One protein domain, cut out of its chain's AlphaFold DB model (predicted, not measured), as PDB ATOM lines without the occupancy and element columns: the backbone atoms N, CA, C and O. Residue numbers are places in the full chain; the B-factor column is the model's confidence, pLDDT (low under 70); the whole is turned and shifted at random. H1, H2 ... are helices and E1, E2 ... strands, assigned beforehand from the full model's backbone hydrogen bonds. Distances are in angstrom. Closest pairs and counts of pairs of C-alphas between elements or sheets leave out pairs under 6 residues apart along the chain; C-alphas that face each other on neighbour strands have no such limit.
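Overview. This is residues 125 to 239 of the 241 residues of the protein "Mrr_cat domain-containing protein" of Pseudomonas sp. JV241A (UniProt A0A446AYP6). Picture a small closed barrel of six strands, E1, E2, E3, E6, E7 and E8, with two helices, H1 and H2, packed on it near E2 and E3. Beyond one end of the barrel, E3 runs on into E4 of a second, three-stranded sheet, E4, E5 and E9, which extends the domain along its longest axis. The printed part has 115 residues, with two named helices and nine named strands in the order H1 E1 E2 E3 E4 E5 H2 E6 E7 E8 E9, and its class is mixed, helices and strands. Round the barrel run E1 E2 E3 E6 E7 E8 and back to E1, and the small sheet runs E4 E5 E9; both are antiparallel throughout. The whole is compact, with a radius of gyration of the C-alphas of 14.2 A, and spans 44 by 33 by 28 A.

Arrangement. Begin at H1, residues 125 to 135, which is on the barrel; its closest C-alphas to E2, residues 153 to 162, are those of Leu 127 and Leu 160, 7.9 A apart. Next comes E1, residues 142 to 147, which forms a hairpin with E2: look for N 143 and O 157, 2.8 A apart, within hydrogen-bond range. E2 bends by 58 degrees at residue 159 and forms a hairpin with E3, residues 166 to 172, where N 170 and O 158 are 2.9 A apart. E1, E2 and E3 are a meander, each strand the antiparallel neighbour of the one before. E3 runs on into E4, residues 174 to 179, at 54 degrees, and the two meet only through their link. E4 forms a hairpin with E5, residues 185 to 190, with N 175 and O 189 at 2.8 A. H2, residues 194 to 199, is on the barrel too; its closest C-alphas to E3 are those of Val 196 and Leu 172, 6.6 A apart. H1 and H2 are close but not clearly touching, at a steep tilt of 52 degrees, opposite ways; their closest C-alphas, those of Leu 128 and Asn 194, are 7.5 A apart. E6, residues 205 to 212, pairs with E3 over residues 205 to 209, where N 206 and O 169 are 2.9 A apart, and with E7, residues 218 to 221, over residues 209 to 212, where N 211 and O 219 are 2.9 A apart. E8, residues 226 to 229, completes a second meander, E6 E7 E8, with N 227 and O 220 at 2.8 A, and closes the barrel on E1 with N 144 and O 228 at 2.8 A. Last, E9, residues 235 to 238, is an edge strand beside E5, with N 188 and O 235 at 2.9 A. In H1 every O i to N i+4 pair is within hydrogen-bond range; in H2 0 of 2 are, but 3 of 3 O i to N i+3 pairs are.

Along the chain. Find C-alpha 125 at (202.139, 201.105, 244.546); from there H1 runs 15.6 A to C-alpha 135. E1 covers 16.2 A, E2 25.2 A, E3 18.7 A, E5 16.7 A and E6 21.8 A. Look for C-alpha 153 at (226.096, 209.265, 228.049), where E2 begins. E9 ends at C-alpha 238, at (227.416, 209.891, 221.502).

Size, cuts and confidence. The two C-alphas farthest apart, those of Lys 164 and Thr 181, are 45.0 A apart. The printed part has no cut, and none of its links is long. The mean pLDDT of the printed part is 85.9; look for values under 70 at residue 139, residues 164 to 165 and residues 199 to 203, of which 199 belongs to H2.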
ATOM      1  N   ALA A 125     203.253 200.171 244.415       78.31
ATOM      2  CA  ALA A 125     202.139 201.105 244.546       78.31
ATOM      3  C   ALA A 125     202.600 202.573 244.488       78.31
ATOM      4  O   ALA A 125     201.997 203.378 243.778       78.31
ATOM      5  N   HIS A 126     203.689 202.916 245.186       76.62
ATOM      6  CA  HIS A 126     204.237 204.270 245.163       76.62
ATOM      7  C   HIS A 126     204.790 204.642 243.782       76.62
ATOM      8  O   HIS A 126     204.442 205.695 243.250       76.62
ATOM      9  N   LEU A 127     205.578 203.758 243.163       82.62
ATOM     10  CA  LEU A 127     206.130 203.993 241.826       82.62
ATOM     11  C   LEU A 127     205.027 204.213 240.787       82.62
ATOM     12  O   LEU A 127     205.068 205.196 240.056       82.62
ATOM     13  N   LEU A 128     203.989 203.372 240.787       84.00
ATOM     14  CA  LEU A 128     202.840 203.536 239.893       84.00
ATOM     15  C   LEU A 128     202.115 204.871 240.118       84.00
ATOM     16  O   LEU A 128     201.685 205.506 239.158       84.00
ATOM     17  N   SER A 129     202.006 205.333 241.369       82.62
ATOM     18  CA  SER A 129     201.435 206.655 241.661       82.62
ATOM     19  C   SER A 129     202.283 207.804 241.109       82.62
ATOM     20  O   SER A 129     201.730 208.791 240.627       82.62
ATOM     21  N   ILE A 130     203.615 207.679 241.141       83.06
ATOM     22  CA  ILE A 130     204.520 208.681 240.576       83.06
ATOM     23  C   ILE A 130     204.400 208.694 239.049       83.06
ATOM     24  O   ILE A 130     204.283 209.772 238.473       83.06
ATOM     25  N   LEU A 131     204.372 207.521 238.407       86.31
ATOM     26  CA  LEU A 131     204.218 207.411 236.955       86.31
ATOM     27  C   LEU A 131     202.931 208.090 236.469       86.31
ATOM     28  O   LEU A 131     202.998 208.937 235.584       86.31
ATOM     29  N   ARG A 132     201.794 207.833 237.129       84.69
ATOM     30  CA  ARG A 132     200.522 208.514 236.821       84.69
ATOM     31  C   ARG A 132     200.639 210.035 236.910       84.69
ATOM     32  O   ARG A 132     200.234 210.746 236.005       84.69
ATOM     33  N   ARG A 133     201.284 210.555 237.960       83.06
ATOM     34  CA  ARG A 133     201.499 212.005 238.112       83.06
ATOM     35  C   ARG A 133     202.363 212.596 236.996       83.06
ATOM     36  O   ARG A 133     202.185 213.762 236.644       83.06
ATOM     37  N   ILE A 134     203.328 211.832 236.477       86.25
ATOM     38  CA  ILE A 134     204.162 212.248 235.344       86.25
ATOM     39  C   ILE A 134     203.315 212.324 234.070       86.25
ATOM     40  O   ILE A 134     203.402 213.334 233.362       86.25
ATOM     41  N   GLU A 135     202.485 211.310 233.816       83.88
ATOM     42  CA  GLU A 135     201.516 211.286 232.709       83.88
ATOM     43  C   GLU A 135     200.565 212.489 232.781       83.88
ATOM     44  O   GLU A 135     200.399 213.193 231.788       83.88
ATOM     45  N   ASP A 136     200.084 212.827 233.981       82.88
ATOM     46  CA  ASP A 136     199.210 213.980 234.250       82.88
ATOM     47  C   ASP A 136     199.911 215.352 234.119       82.88
ATOM     48  O   ASP A 136     199.308 216.397 234.362       82.88
ATOM     49  N   GLY A 137     201.196 215.387 233.748       75.62
ATOM     50  CA  GLY A 137     201.916 216.634 233.467       75.62
ATOM     51  C   GLY A 137     202.735 217.204 234.629       75.62
ATOM     52  O   GLY A 137     203.234 218.323 234.522       75.62
ATOM     53  N   SER A 138     202.941 216.459 235.724       76.12
ATOM     54  CA  SER A 138     203.834 216.911 236.803       76.12
ATOM     55  C   SER A 138     205.275 217.048 236.294       76.12
ATOM     56  O   SER A 138     205.937 216.059 235.965       76.12
ATOM     57  N   ASN A 139     205.776 218.278 236.236       64.31
ATOM     58  CA  ASN A 139     207.162 218.584 235.889       64.31
ATOM     59  C   ASN A 139     208.004 218.587 237.173       64.31
ATOM     60  O   ASN A 139     207.662 219.282 238.125       64.31
ATOM     61  N   GLY A 140     209.069 217.780 237.228       72.00
ATOM     62  CA  GLY A 140     209.973 217.717 238.390       72.00
ATOM     63  C   GLY A 140     210.185 216.334 239.008       72.00
ATOM     64  O   GLY A 140     211.027 216.196 239.882       72.00
ATOM     65  N   LEU A 141     209.465 215.301 238.562       87.25
ATOM     66  CA  LEU A 141     209.617 213.943 239.113       87.25
ATOM     67  C   LEU A 141     210.675 213.107 238.386       87.25
ATOM     68  O   LEU A 141     211.104 212.084 238.910       87.25
ATOM     69  N   VAL A 142     211.108 213.545 237.202       93.69
ATOM     70  CA  VAL A 142     212.171 212.907 236.420       93.69
ATOM     71  C   VAL A 142     213.320 213.890 236.276       93.69
ATOM     72  O   VAL A 142     213.118 215.051 235.909       93.69
ATOM     73  N   VAL A 143     214.525 213.418 236.565       95.69
ATOM     74  CA  VAL A 143     215.761 214.191 236.475       95.69
ATOM     75  C   VAL A 143     216.745 213.515 235.528       95.69
ATOM     76  O   VAL A 143     216.693 212.303 235.317       95.69
ATOM     77  N   HIS A 144     217.630 214.313 234.946       96.56
ATOM     78  CA  HIS A 144     218.591 213.904 233.929       96.56
ATOM     79  C   HIS A 144     219.971 214.493 234.225       96.56
ATOM     80  O   HIS A 144     220.080 215.646 234.653       96.56
ATOM     81  N   ALA A 145     221.004 213.690 233.989       96.38
ATOM     82  CA  ALA A 145     222.399 214.095 233.988       96.38
ATOM     83  C   ALA A 145     223.115 213.519 232.760       96.38
ATOM     84  O   ALA A 145     222.802 212.411 232.314       96.38
ATOM     85  N   HIS A 146     224.114 214.242 232.260       93.88
ATOM     86  CA  HIS A 146     225.080 213.680 231.320       93.88
ATOM     87  C   HIS A 146     226.144 212.891 232.085       93.88
ATOM     88  O   HIS A 146     226.535 213.278 233.188       93.88
ATOM     89  N   THR A 147     226.606 211.795 231.495       90.25
ATOM     90  CA  THR A 147     227.624 210.902 232.056       90.25
ATOM     91  C   THR A 147     228.724 210.637 231.030       90.25
ATOM     92  O   THR A 147     228.519 210.838 229.835       90.25
ATOM     93  N   GLY A 148     229.884 210.164 231.490       83.44
ATOM     94  CA  GLY A 148     231.020 209.825 230.627       83.44
ATOM     95  C   GLY A 148     232.131 210.878 230.611       83.44
ATOM     96  O   GLY A 148     231.967 212.010 231.064       83.44
ATOM     97  N   TYR A 149     233.297 210.460 230.125       70.81
ATOM     98  CA  TYR A 149     234.461 211.303 229.866       70.81
ATOM     99  C   TYR A 149     234.752 211.178 228.368       70.81
ATOM    100  O   TYR A 149     234.843 210.052 227.887       70.81
ATOM    101  N   GLN A 150     234.807 212.298 227.641       82.44
ATOM    102  CA  GLN A 150     234.916 212.393 226.165       82.44
ATOM    103  C   GLN A 150     233.718 211.861 225.353       82.44
ATOM    104  O   GLN A 150     233.414 212.415 224.305       82.44
ATOM    105  N   THR A 151     232.942 210.928 225.901       86.88
ATOM    106  CA  THR A 151     231.652 210.483 225.351       86.88
ATOM    107  C   THR A 151     230.463 211.169 226.032       86.88
ATOM    108  O   THR A 151     230.555 211.634 227.169       86.88
ATOM    109  N   ILE A 152     229.322 211.223 225.339       89.62
ATOM    110  CA  ILE A 152     228.040 211.711 225.862       89.62
ATOM    111  C   ILE A 152     227.170 210.502 226.208       89.62
ATOM    112  O   ILE A 152     226.551 209.895 225.335       89.62
ATOM    113  N   GLY A 153     227.104 210.160 227.490       91.75
ATOM    114  CA  GLY A 153     226.096 209.265 228.049       91.75
ATOM    115  C   GLY A 153     224.991 210.039 228.763       91.75
ATOM    116  O   GLY A 153     225.160 211.208 229.113       91.75
ATOM    117  N   ASN A 154     223.859 209.381 229.024       95.19
ATOM    118  CA  ASN A 154     222.799 209.938 229.859       95.19
ATOM    119  C   ASN A 154     222.469 209.014 231.028       95.19
ATOM    120  O   ASN A 154     222.438 207.788 230.905       95.19
ATOM    121  N   SER A 155     222.164 209.637 232.161       95.19
ATOM    122  CA  SER A 155     221.547 209.002 233.317       95.19
ATOM    123  C   SER A 155     220.217 209.687 233.592       95.19
ATOM    124  O   SER A 155     220.147 210.913 233.703       95.19
ATOM    125  N   PHE A 156     219.159 208.891 233.710       95.62
ATOM    126  CA  PHE A 156     217.844 209.357 234.125       95.62
ATOM    127  C   PHE A 156     217.510 208.784 235.491       95.62
ATOM    128  O   PHE A 156     217.814 207.625 235.776       95.62
ATOM    129  N   ALA A 157     216.839 209.571 236.324       94.44
ATOM    130  CA  ALA A 157     216.381 209.105 237.620       94.44
ATOM    131  C   ALA A 157     215.009 209.669 237.984       94.44
ATOM    132  O   ALA A 157     214.619 210.759 237.564       94.44
ATOM    133  N   LEU A 158     214.281 208.908 238.793       91.88
ATOM    134  CA  LEU A 158     213.012 209.286 239.383       91.88
ATOM    135  C   LEU A 158     213.241 209.867 240.774       91.88
ATOM    136  O   LEU A 158     213.926 209.266 241.600       91.88
ATOM    137  N   VAL A 159     212.617 211.001 241.057       89.06
ATOM    138  CA  VAL A 159     212.579 211.579 242.395       89.06
ATOM    139  C   VAL A 159     211.521 210.849 243.222       89.06
ATOM    140  O   VAL A 159     210.323 211.044 243.025       89.06
ATOM    141  N   LEU A 160     211.955 210.026 244.178       82.00
ATOM    142  CA  LEU A 160     211.046 209.317 245.086       82.00
ATOM    143  C   LEU A 160     210.608 210.205 246.254       82.00
ATOM    144  O   LEU A 160     209.455 210.185 246.679       82.00
ATOM    145  N   LYS A 161     211.548 210.977 246.807       79.19
ATOM    146  CA  LYS A 161     211.307 211.883 247.935       79.19
ATOM    147  C   LYS A 161     212.318 213.016 247.926       79.19
ATOM    148  O   LYS A 161     213.502 212.784 247.693       79.19
ATOM    149  N   GLU A 162     211.868 214.210 248.284       74.38
ATOM    150  CA  GLU A 162     212.727 215.376 248.479       74.38
ATOM    151  C   GLU A 162     212.569 215.956 249.879       74.38
ATOM    152  O   GLU A 162     211.505 215.888 250.495       74.38
ATOM    153  N   THR A 163     213.645 216.556 250.368       72.25
ATOM    154  CA  THR A 163     213.675 217.458 251.517       72.25
ATOM    155  C   THR A 163     214.405 218.736 251.112       72.25
ATOM    156  O   THR A 163     214.896 218.851 249.990       72.25
ATOM    157  N   LYS A 164     214.545 219.701 252.025       66.94
ATOM    158  CA  LYS A 164     215.242 220.968 251.751       66.94
ATOM    159  C   LYS A 164     216.668 220.785 251.198       66.94
ATOM    160  O   LYS A 164     217.080 221.553 250.333       66.94
ATOM    161  N   HIS A 165     217.399 219.770 251.666       67.19
ATOM    162  CA  HIS A 165     218.834 219.594 251.383       67.19
ATOM    163  C   HIS A 165     219.199 218.260 250.723       67.19
ATOM    164  O   HIS A 165     220.361 218.031 250.379       67.19
ATOM    165  N   ALA A 166     218.244 217.346 250.560       71.25
ATOM    166  CA  ALA A 166     218.511 216.028 250.005       71.25
ATOM    167  C   ALA A 166     217.333 215.517 249.183       71.25
ATOM    168  O   ALA A 166     216.191 215.917 249.392       71.25
ATOM    169  N   ALA A 167     217.621 214.579 248.294       76.31
ATOM    170  CA  ALA A 167     216.618 213.783 247.614       76.31
ATOM    171  C   ALA A 167     217.013 212.306 247.635       76.31
ATOM    172  O   ALA A 167     218.197 211.961 247.710       76.31
ATOM    173  N   LEU A 168     216.003 211.444 247.584       82.19
ATOM    174  CA  LEU A 168     216.159 210.030 247.286       82.19
ATOM    175  C   LEU A 168     215.729 209.814 245.837       82.19
ATOM    176  O   LEU A 168     214.573 210.072 245.491       82.19
ATOM    177  N   LEU A 169     216.673 209.375 245.014       86.06
ATOM    178  CA  LEU A 169     216.494 209.154 243.588       86.06
ATOM    179  C   LEU A 169     216.535 207.655 243.279       86.06
ATOM    180  O   LEU A 169     217.163 206.887 244.007       86.06
ATOM    181  N   MET A 170     215.875 207.249 242.200       88.69
ATOM    182  CA  MET A 170     215.933 205.890 241.660       88.69
ATOM    183  C   MET A 170     216.335 205.938 240.191       88.69
ATOM    184  O   MET A 170     215.638 206.573 239.403       88.69
ATOM    185  N   SER A 171     217.416 205.261 239.811       91.50
ATOM    186  CA  SER A 171     217.847 205.162 238.416       91.50
ATOM    187  C   SER A 171     216.741 204.570 237.547       91.50
ATOM    188  O   SER A 171     216.139 203.550 237.889       91.50
ATOM    189  N   LEU A 172     216.493 205.204 236.406       92.25
ATOM    190  CA  LEU A 172     215.537 204.748 235.409       92.25
ATOM    191  C   LEU A 172     216.272 204.055 234.259       92.25
ATOM    192  O   LEU A 172     217.304 204.553 233.801       92.25
ATOM    193  N   PRO A 173     215.739 202.934 233.743       91.88
ATOM    194  CA  PRO A 173     216.206 202.380 232.485       91.88
ATOM    195  C   PRO A 173     216.048 203.393 231.351       91.88
ATOM    196  O   PRO A 173     215.129 204.216 231.350       91.88
ATOM    197  N   ARG A 174     216.923 203.283 230.359       92.38
ATOM    198  CA  ARG A 174     216.914 204.103 229.147       92.38
ATOM    199  C   ARG A 174     216.352 203.316 227.967       92.38
ATOM    200  O   ARG A 174     216.574 202.110 227.857       92.38
ATOM    201  N   GLN A 175     215.631 204.002 227.091       94.12
ATOM    202  CA  GLN A 175     215.115 203.475 225.835       94.12
ATOM    203  C   GLN A 175     215.638 204.332 224.684       94.12
ATOM    204  O   GLN A 175     215.354 205.526 224.618       94.12
ATOM    205  N   ILE A 176     216.365 203.706 223.761       94.31
ATOM    206  CA  ILE A 176     216.821 204.344 222.525       94.31
ATOM    207  C   ILE A 176     215.624 204.483 221.581       94.31
ATOM    208  O   ILE A 176     214.896 203.514 221.353       94.31
ATOM    209  N   ILE A 177     215.409 205.687 221.051       95.44
ATOM    210  CA  ILE A 177     214.306 205.989 220.120       95.44
ATOM    211  C   ILE A 177     214.784 206.229 218.687       95.44
ATOM    212  O   ILE A 177     214.015 206.082 217.744       95.44
ATOM    213  N   SER A 178     216.053 206.593 218.521       94.38
ATOM    214  CA  SER A 178     216.697 206.790 217.226       94.38
ATOM    215  C   SER A 178     218.192 206.590 217.395       94.38
ATOM    216  O   SER A 178     218.739 207.061 218.392       94.38
ATOM    217  N   GLN A 179     218.848 205.959 216.432       93.31
ATOM    218  CA  GLN A 179     220.299 205.808 216.416       93.31
ATOM    219  C   GLN A 179     220.814 205.748 214.980       93.31
ATOM    220  O   GLN A 179     220.048 205.460 214.055       93.31
ATOM    221  N   ASP A 180     222.096 206.029 214.805       90.56
ATOM    222  CA  ASP A 180     222.800 205.848 213.545       90.56
ATOM    223  C   ASP A 180     222.995 204.356 213.207       90.56
ATOM    224  O   ASP A 180     222.677 203.454 213.987       90.56
ATOM    225  N   THR A 181     223.537 204.081 212.019       91.00
ATOM    226  CA  THR A 181     223.767 202.711 211.534       91.00
ATOM    227  C   THR A 181     224.706 201.912 212.439       91.00
ATOM    228  O   THR A 181     224.563 200.694 212.535       91.00
ATOM    229  N   HIS A 182     225.657 202.578 213.101       89.06
ATOM    230  CA  HIS A 182     226.654 201.922 213.948       89.06
ATOM    231  C   HIS A 182     226.244 201.867 215.428       89.06
ATOM    232  O   HIS A 182     226.923 201.208 216.213       89.06
ATOM    233  N   GLY A 183     225.142 202.520 215.817       88.38
ATOM    234  CA  GLY A 183     224.683 202.611 217.205       88.38
ATOM    235  C   GLY A 183     225.592 203.453 218.107       88.38
ATOM    236  O   GLY A 183     225.572 203.279 219.324       88.38
ATOM    237  N   LEU A 184     226.413 204.326 217.523       89.94
ATOM    238  CA  LEU A 184     227.355 205.191 218.232       89.94
ATOM    239  C   LEU A 184     226.749 206.554 218.566       89.94
ATOM    240  O   LEU A 184     227.182 207.170 219.535       89.94
ATOM    241  N   ASP A 185     225.758 207.015 217.806       93.12
ATOM    242  CA  ASP A 185     225.080 208.292 218.032       93.12
ATOM    243  C   ASP A 185     223.570 208.094 217.958       93.12
ATOM    244  O   ASP A 185     223.062 207.312 217.150       93.12
ATOM    245  N   GLY A 186     222.827 208.796 218.801       94.81
ATOM    246  CA  GLY A 186     221.385 208.658 218.821       94.81
ATOM    247  C   GLY A 186     220.710 209.473 219.901       94.81
ATOM    248  O   GLY A 186     221.301 210.344 220.529       94.81
ATOM    249  N   HIS A 187     219.434 209.174 220.111       96.19
ATOM    250  CA  HIS A 187     218.621 209.788 221.148       96.19
ATOM    251  C   HIS A 187     217.951 208.716 221.992       96.19
ATOM    252  O   HIS A 187     217.472 207.694 221.488       96.19
ATOM    253  N   GLU A 188     217.885 208.992 223.285       96.25
ATOM    254  CA  GLU A 188     217.277 208.126 224.277       96.25
ATOM    255  C   GLU A 188     216.348 208.902 225.213       96.25
ATOM    256  O   GLU A 188     216.466 210.114 225.407       96.25
ATOM    257  N   ILE A 189     215.388 208.175 225.774       95.69
ATOM    258  CA  ILE A 189     214.418 208.662 226.753       95.69
ATOM    259  C   ILE A 189     214.420 207.744 227.980       95.69
ATOM    260  O   ILE A 189     214.774 206.564 227.865       95.69
ATOM    261  N   PRO A 190     213.998 208.232 229.157       94.81
ATOM    262  CA  PRO A 190     213.736 207.359 230.287       94.81
ATOM    263  C   PRO A 190     212.547 206.439 229.998       94.81
ATOM    264  O   PRO A 190     211.547 206.846 229.405       94.81
ATOM    265  N   VAL A 191     212.626 205.204 230.481       92.69
ATOM    266  CA  VAL A 191     211.477 204.301 230.551       92.69
ATOM    267  C   VAL A 191     210.575 204.758 231.698       92.69
ATOM    268  O   VAL A 191     211.021 204.829 232.841       92.69
ATOM    269  N   LEU A 192     209.314 205.067 231.393       90.25
ATOM    270  CA  LEU A 192     208.329 205.625 232.337       90.25
ATOM    271  C   LEU A 192     207.050 204.778 232.436       90.25
ATOM    272  O   LEU A 192     205.984 205.284 232.763       90.25
ATOM    273  N   ASP A 193     207.154 203.482 232.155       88.00
ATOM    274  CA  ASP A 193     206.049 202.527 232.256       88.00
ATOM    275  C   ASP A 193     206.346 201.440 233.304       88.00
ATOM    276  O   ASP A 193     207.337 201.496 234.035       88.00
ATOM    277  N   ASN A 194     205.505 200.407 233.378       84.75
ATOM    278  CA  ASN A 194     205.637 199.326 234.359       84.75
ATOM    279  C   ASN A 194     206.985 198.584 234.314       84.75
ATOM    280  O   ASN A 194     207.328 197.908 235.288       84.75
ATOM    281  N   ARG A 195     207.780 198.710 233.242       87.38
ATOM    282  CA  ARG A 195     209.125 198.124 233.172       87.38
ATOM    283  C   ARG A 195     210.050 198.686 234.254       87.38
ATOM    284  O   ARG A 195     210.936 197.956 234.696       87.38
ATOM    285  N   VAL A 196     209.807 199.894 234.778       84.62
ATOM    286  CA  VAL A 196     210.592 200.451 235.902       84.62
ATOM    287  C   VAL A 196     210.491 199.608 237.177       84.62
ATOM    288  O   VAL A 196     211.399 199.622 238.002       84.62
ATOM    289  N   LEU A 197     209.421 198.818 237.337       82.50
ATOM    290  CA  LEU A 197     209.234 197.948 238.501       82.50
ATOM    291  C   LEU A 197     210.264 196.814 238.561       82.50
ATOM    292  O   LEU A 197     210.488 196.258 239.635       82.50
ATOM    293  N   SER A 198     210.889 196.469 237.432       77.75
ATOM    294  CA  SER A 198     212.002 195.512 237.392       77.75
ATOM    295  C   SER A 198     213.289 196.088 237.997       77.75
ATOM    296  O   SER A 198     214.128 195.341 238.492       77.75
ATOM    297  N   SER A 199     213.402 197.417 238.046       68.69
ATOM    298  CA  SER A 199     214.552 198.159 238.565       68.69
ATOM    299  C   SER A 199     214.387 198.588 240.025       68.69
ATOM    300  O   SER A 199     215.197 199.356 240.515       68.69
ATOM    301  N   LYS A 200     213.372 198.100 240.747       65.56
ATOM    302  CA  LYS A 200     213.030 198.514 242.126       65.56
ATOM    303  C   LYS A 200     213.988 198.016 243.230       65.56
ATOM    304  O   LYS A 200     213.589 197.905 244.389       65.56
ATOM    305  N   ASN A 201     215.205 197.597 242.893       67.00
ATOM    306  CA  ASN A 201     216.146 197.065 243.881       67.00
ATOM    307  C   ASN A 201     216.836 198.202 244.663       67.00
ATOM    308  O   ASN A 201     216.765 199.369 244.294       67.00
ATOM    309  N   ALA A 202     217.467 197.875 245.794       57.75
ATOM    310  CA  ALA A 202     218.151 198.881 246.610       57.75
ATOM    311  C   ALA A 202     219.362 199.507 245.893       57.75
ATOM    312  O   ALA A 202     219.748 200.621 246.237       57.75
ATOM    313  N   ASP A 203     219.924 198.813 244.900       68.50
ATOM    314  CA  ASP A 203     221.137 199.219 244.185       68.50
ATOM    315  C   ASP A 203     220.880 200.332 243.160       68.50
ATOM    316  O   ASP A 203     221.782 201.104 242.844       68.50
ATOM    317  N   THR A 204     219.646 200.471 242.666       80.50
ATOM    318  CA  THR A 204     219.242 201.586 241.792       80.50
ATOM    319  C   THR A 204     218.802 202.819 242.576       80.50
ATOM    320  O   THR A 204     218.569 203.864 241.973       80.50
ATOM    321  N   VAL A 205     218.672 202.727 243.903       81.38
ATOM    322  CA  VAL A 205     218.149 203.801 244.752       81.38
ATOM    323  C   VAL A 205     219.283 204.468 245.513       81.38
ATOM    324  O   VAL A 205     219.892 203.889 246.413       81.38
ATOM    325  N   PHE A 206     219.525 205.737 245.214       79.44
ATOM    326  CA  PHE A 206     220.660 206.485 245.737       79.44
ATOM    327  C   PHE A 206     220.239 207.840 246.300       79.44
ATOM    328  O   PHE A 206     219.187 208.400 245.989       79.44
ATOM    329  N   ARG A 207     221.062 208.364 247.207       78.94
ATOM    330  CA  ARG A 207     220.850 209.681 247.809       78.94
ATOM    331  C   ARG A 207     221.585 210.728 246.984       78.94
ATOM    332  O   ARG A 207     222.751 210.535 246.666       78.94
ATOM    333  N   ALA A 208     220.938 211.863 246.755       76.50
ATOM    334  CA  ALA A 208     221.559 213.034 246.156       76.50
ATOM    335  C   ALA A 208     221.436 214.256 247.078       76.50
ATOM    336  O   ALA A 208     220.459 214.407 247.822       76.50
ATOM    337  N   LYS A 209     222.432 215.143 247.044       73.19
ATOM    338  CA  LYS A 209     222.372 216.463 247.681       73.19
ATOM    339  C   LYS A 209     221.526 217.379 246.804       73.19
ATOM    340  O   LYS A 209     221.873 217.591 245.648       73.19
ATOM    341  N   ARG A 210     220.450 217.933 247.360       84.06
ATOM    342  CA  ARG A 210     219.564 218.864 246.654       84.06
ATOM    343  C   ARG A 210     220.036 220.293 246.883       84.06
ATOM    344  O   ARG A 210     220.301 220.669 248.026       84.06
ATOM    345  N   SER A 211     220.100 221.077 245.816       81.94
ATOM    346  CA  SER A 211     220.435 222.503 245.861       81.94
ATOM    347  C   SER A 211     219.425 223.307 245.044       81.94
ATOM    348  O   SER A 211     218.798 222.781 244.127       81.94
ATOM    349  N   LEU A 212     219.254 224.571 245.414       86.81
ATOM    350  CA  LEU A 212     218.476 225.569 244.684       86.81
ATOM    351  C   LEU A 212     219.443 226.668 244.266       86.81
ATOM    352  O   LEU A 212     220.230 227.114 245.101       86.81
ATOM    353  N   ASP A 213     219.408 227.055 242.997       86.19
ATOM    354  CA  ASP A 213     220.155 228.216 242.526       86.19
ATOM    355  C   ASP A 213     219.359 229.517 242.705       86.19
ATOM    356  O   ASP A 213     218.173 229.508 243.050       86.19
ATOM    357  N   ASP A 214     220.016 230.648 242.443       83.12
ATOM    358  CA  ASP A 214     219.428 231.988 242.579       83.12
ATOM    359  C   ASP A 214     218.250 232.234 241.616       83.12
ATOM    360  O   ASP A 214     217.486 233.181 241.788       83.12
ATOM    361  N   GLN A 215     218.080 231.374 240.606       84.88
ATOM    362  CA  GLN A 215     216.979 231.412 239.642       84.88
ATOM    363  C   GLN A 215     215.824 230.474 240.038       84.88
ATOM    364  O   GLN A 215     214.867 230.319 239.280       84.88
ATOM    365  N   GLY A 216     215.898 229.839 241.212       83.06
ATOM    366  CA  GLY A 216     214.885 228.911 241.709       83.06
ATOM    367  C   GLY A 216     214.914 227.534 241.040       83.06
ATOM    368  O   GLY A 216     213.989 226.742 241.234       83.06
ATOM    369  N   ARG A 217     215.957 227.214 240.265       87.44
ATOM    370  CA  ARG A 217     216.116 225.903 239.631       87.44
ATOM    371  C   ARG A 217     216.716 224.922 240.623       87.44
ATOM    372  O   ARG A 217     217.641 225.237 241.373       87.44
ATOM    373  N   VAL A 218     216.179 223.709 240.614       90.56
ATOM    374  CA  VAL A 218     216.605 222.639 241.511       90.56
ATOM    375  C   VAL A 218     217.633 221.756 240.810       90.56
ATOM    376  O   VAL A 218     217.450 221.381 239.652       90.56
ATOM    377  N   SER A 219     218.696 221.401 241.527       93.00
ATOM    378  CA  SER A 219     219.697 220.431 241.083       93.00
ATOM    379  C   SER A 219     219.980 219.382 242.154       93.00
ATOM    380  O   SER A 219     219.778 219.614 243.353       93.00
ATOM    381  N   TYR A 220     220.455 218.216 241.718       91.88
ATOM    382  CA  TYR A 220     220.739 217.079 242.589       91.88
ATOM    383  C   TYR A 220     222.120 216.513 242.274       91.88
ATOM    384  O   TYR A 220     222.399 216.155 241.138       91.88
ATOM    385  N   TRP A 221     222.988 216.420 243.277       85.25
ATOM    386  CA  TRP A 221     224.350 215.904 243.131       85.25
ATOM    387  C   TRP A 221     224.496 214.556 243.837       85.25
ATOM    388  O   TRP A 221     224.292 214.485 245.052       85.25
ATOM    389  N   ASP A 222     224.853 213.499 243.105       83.38
ATOM    390  CA  ASP A 222     225.022 212.138 243.653       83.38
ATOM    391  C   ASP A 222     226.466 211.821 244.097       83.38
ATOM    392  O   ASP A 222     226.717 210.767 244.677       83.38
ATOM    393  N   GLY A 223     227.411 212.743 243.873       80.88
ATOM    394  CA  GLY A 223     228.845 212.530 244.102       80.88
ATOM    395  C   GLY A 223     229.668 212.432 242.816       80.88
ATOM    396  O   GLY A 223     230.879 212.631 242.872       80.88
ATOM    397  N   GLN A 224     229.021 212.167 241.681       87.69
ATOM    398  CA  GLN A 224     229.647 211.991 240.369       87.69
ATOM    399  C   GLN A 224     228.955 212.818 239.277       87.69
ATOM    400  O   GLN A 224     229.627 213.442 238.463       87.69
ATOM    401  N   ASN A 225     227.623 212.848 239.279       93.06
ATOM    402  CA  ASN A 225     226.784 213.450 238.257       93.06
ATOM    403  C   ASN A 225     225.874 214.527 238.862       93.06
ATOM    404  O   ASN A 225     225.330 214.382 239.965       93.06
ATOM    405  N   LEU A 226     225.686 215.614 238.110       94.25
ATOM    406  CA  LEU A 226     224.766 216.692 238.455       94.25
ATOM    407  C   LEU A 226     223.472 216.531 237.661       94.25
ATOM    408  O   LEU A 226     223.449 216.733 236.449       94.25
ATOM    409  N   TYR A 227     222.395 216.196 238.360       96.31
ATOM    410  CA  TYR A 227     221.073 216.043 237.778       96.31
ATOM    411  C   TYR A 227     220.300 217.357 237.816       96.31
ATOM    412  O   TYR A 227     220.310 218.085 238.814       96.31
ATOM    413  N   SER A 228     219.562 217.606 236.743       94.75
ATOM    414  CA  SER A 228     218.589 218.690 236.609       94.75
ATOM    415  C   SER A 228     217.242 218.126 236.163       94.75
ATOM    416  O   SER A 228     217.160 216.976 235.729       94.75
ATOM    417  N   THR A 229     216.160 218.890 236.302       94.44
ATOM    418  CA  THR A 229     214.834 218.443 235.854       94.44
ATOM    419  C   THR A 229     214.856 218.101 234.365       94.44
ATOM    420  O   THR A 229     215.245 218.925 233.539       94.44
ATOM    421  N   TRP A 230     214.411 216.893 234.018       94.00
ATOM    422  CA  TRP A 230     214.327 216.477 232.624       94.00
ATOM    423  C   TRP A 230     213.237 217.277 231.900       94.00
ATOM    424  O   TRP A 230     212.103 217.389 232.367       94.00
ATOM    425  N   ASN A 231     213.575 217.818 230.731       90.62
ATOM    426  CA  ASN A 231     212.718 218.701 229.934       90.62
ATOM    427  C   ASN A 231     211.657 217.959 229.093       90.62
ATOM    428  O   ASN A 231     211.010 218.579 228.249       90.62
ATOM    429  N   ARG A 232     211.486 216.646 229.302       89.62
ATOM    430  CA  ARG A 232     210.604 215.755 228.527       89.62
ATOM    431  C   ARG A 232     210.956 215.627 227.039       89.62
ATOM    432  O   ARG A 232     210.129 215.160 226.262       89.62
ATOM    433  N   GLN A 233     212.159 216.032 226.640       92.38
ATOM    434  CA  GLN A 233     212.662 215.845 225.282       92.38
ATOM    435  C   GLN A 233     213.690 214.709 225.244       92.38
ATOM    436  O   GLN A 233     214.367 214.469 226.245       92.38
ATOM    437  N   PRO A 234     213.830 214.003 224.111       94.62
ATOM    438  CA  PRO A 234     214.891 213.019 223.952       94.62
ATOM    439  C   PRO A 234     216.276 213.627 224.183       94.62
ATOM    440  O   PRO A 234     216.576 214.704 223.670       94.62
ATOM    441  N   SER A 235     217.123 212.922 224.934       95.25
ATOM    442  CA  SER A 235     218.509 213.331 225.171       95.25
ATOM    443  C   SER A 235     219.425 212.626 224.179       95.25
ATOM    444  O   SER A 235     219.299 211.419 223.967       95.25
ATOM    445  N   ARG A 236     220.349 213.371 223.565       94.25
ATOM    446  CA  ARG A 236     221.346 212.801 222.655       94.25
ATOM    447  C   ARG A 236     222.382 211.989 223.437       94.25
ATOM    448  O   ARG A 236     222.787 212.399 224.521       94.25
ATOM    449  N   PHE A 237     222.834 210.873 222.881       93.62
ATOM    450  CA  PHE A 237     224.037 210.165 223.318       93.62
ATOM    451  C   PHE A 237     225.035 210.082 222.156       93.62
ATOM    452  O   PHE A 237     224.637 210.091 220.993       93.62
ATOM    453  N   SER A 238     226.327 210.030 222.473       92.06
ATOM    454  CA  SER A 238     227.416 209.891 221.502       92.06
ATOM    455  C   SER A 238     228.574 209.127 222.130       92.06
ATOM    456  O   SER A 238     229.141 209.562 223.129       92.06
ATOM    457  N   HIS A 239     228.944 208.008 221.525       86.88
ATOM    458  CA  HIS A 239     230.107 207.194 221.880       86.88
ATOM    459  C   HIS A 239     231.307 207.454 220.956       86.88
ATOM    460  O   HIS A 239     232.255 206.675 220.944       86.88
TER     461      HIS A 239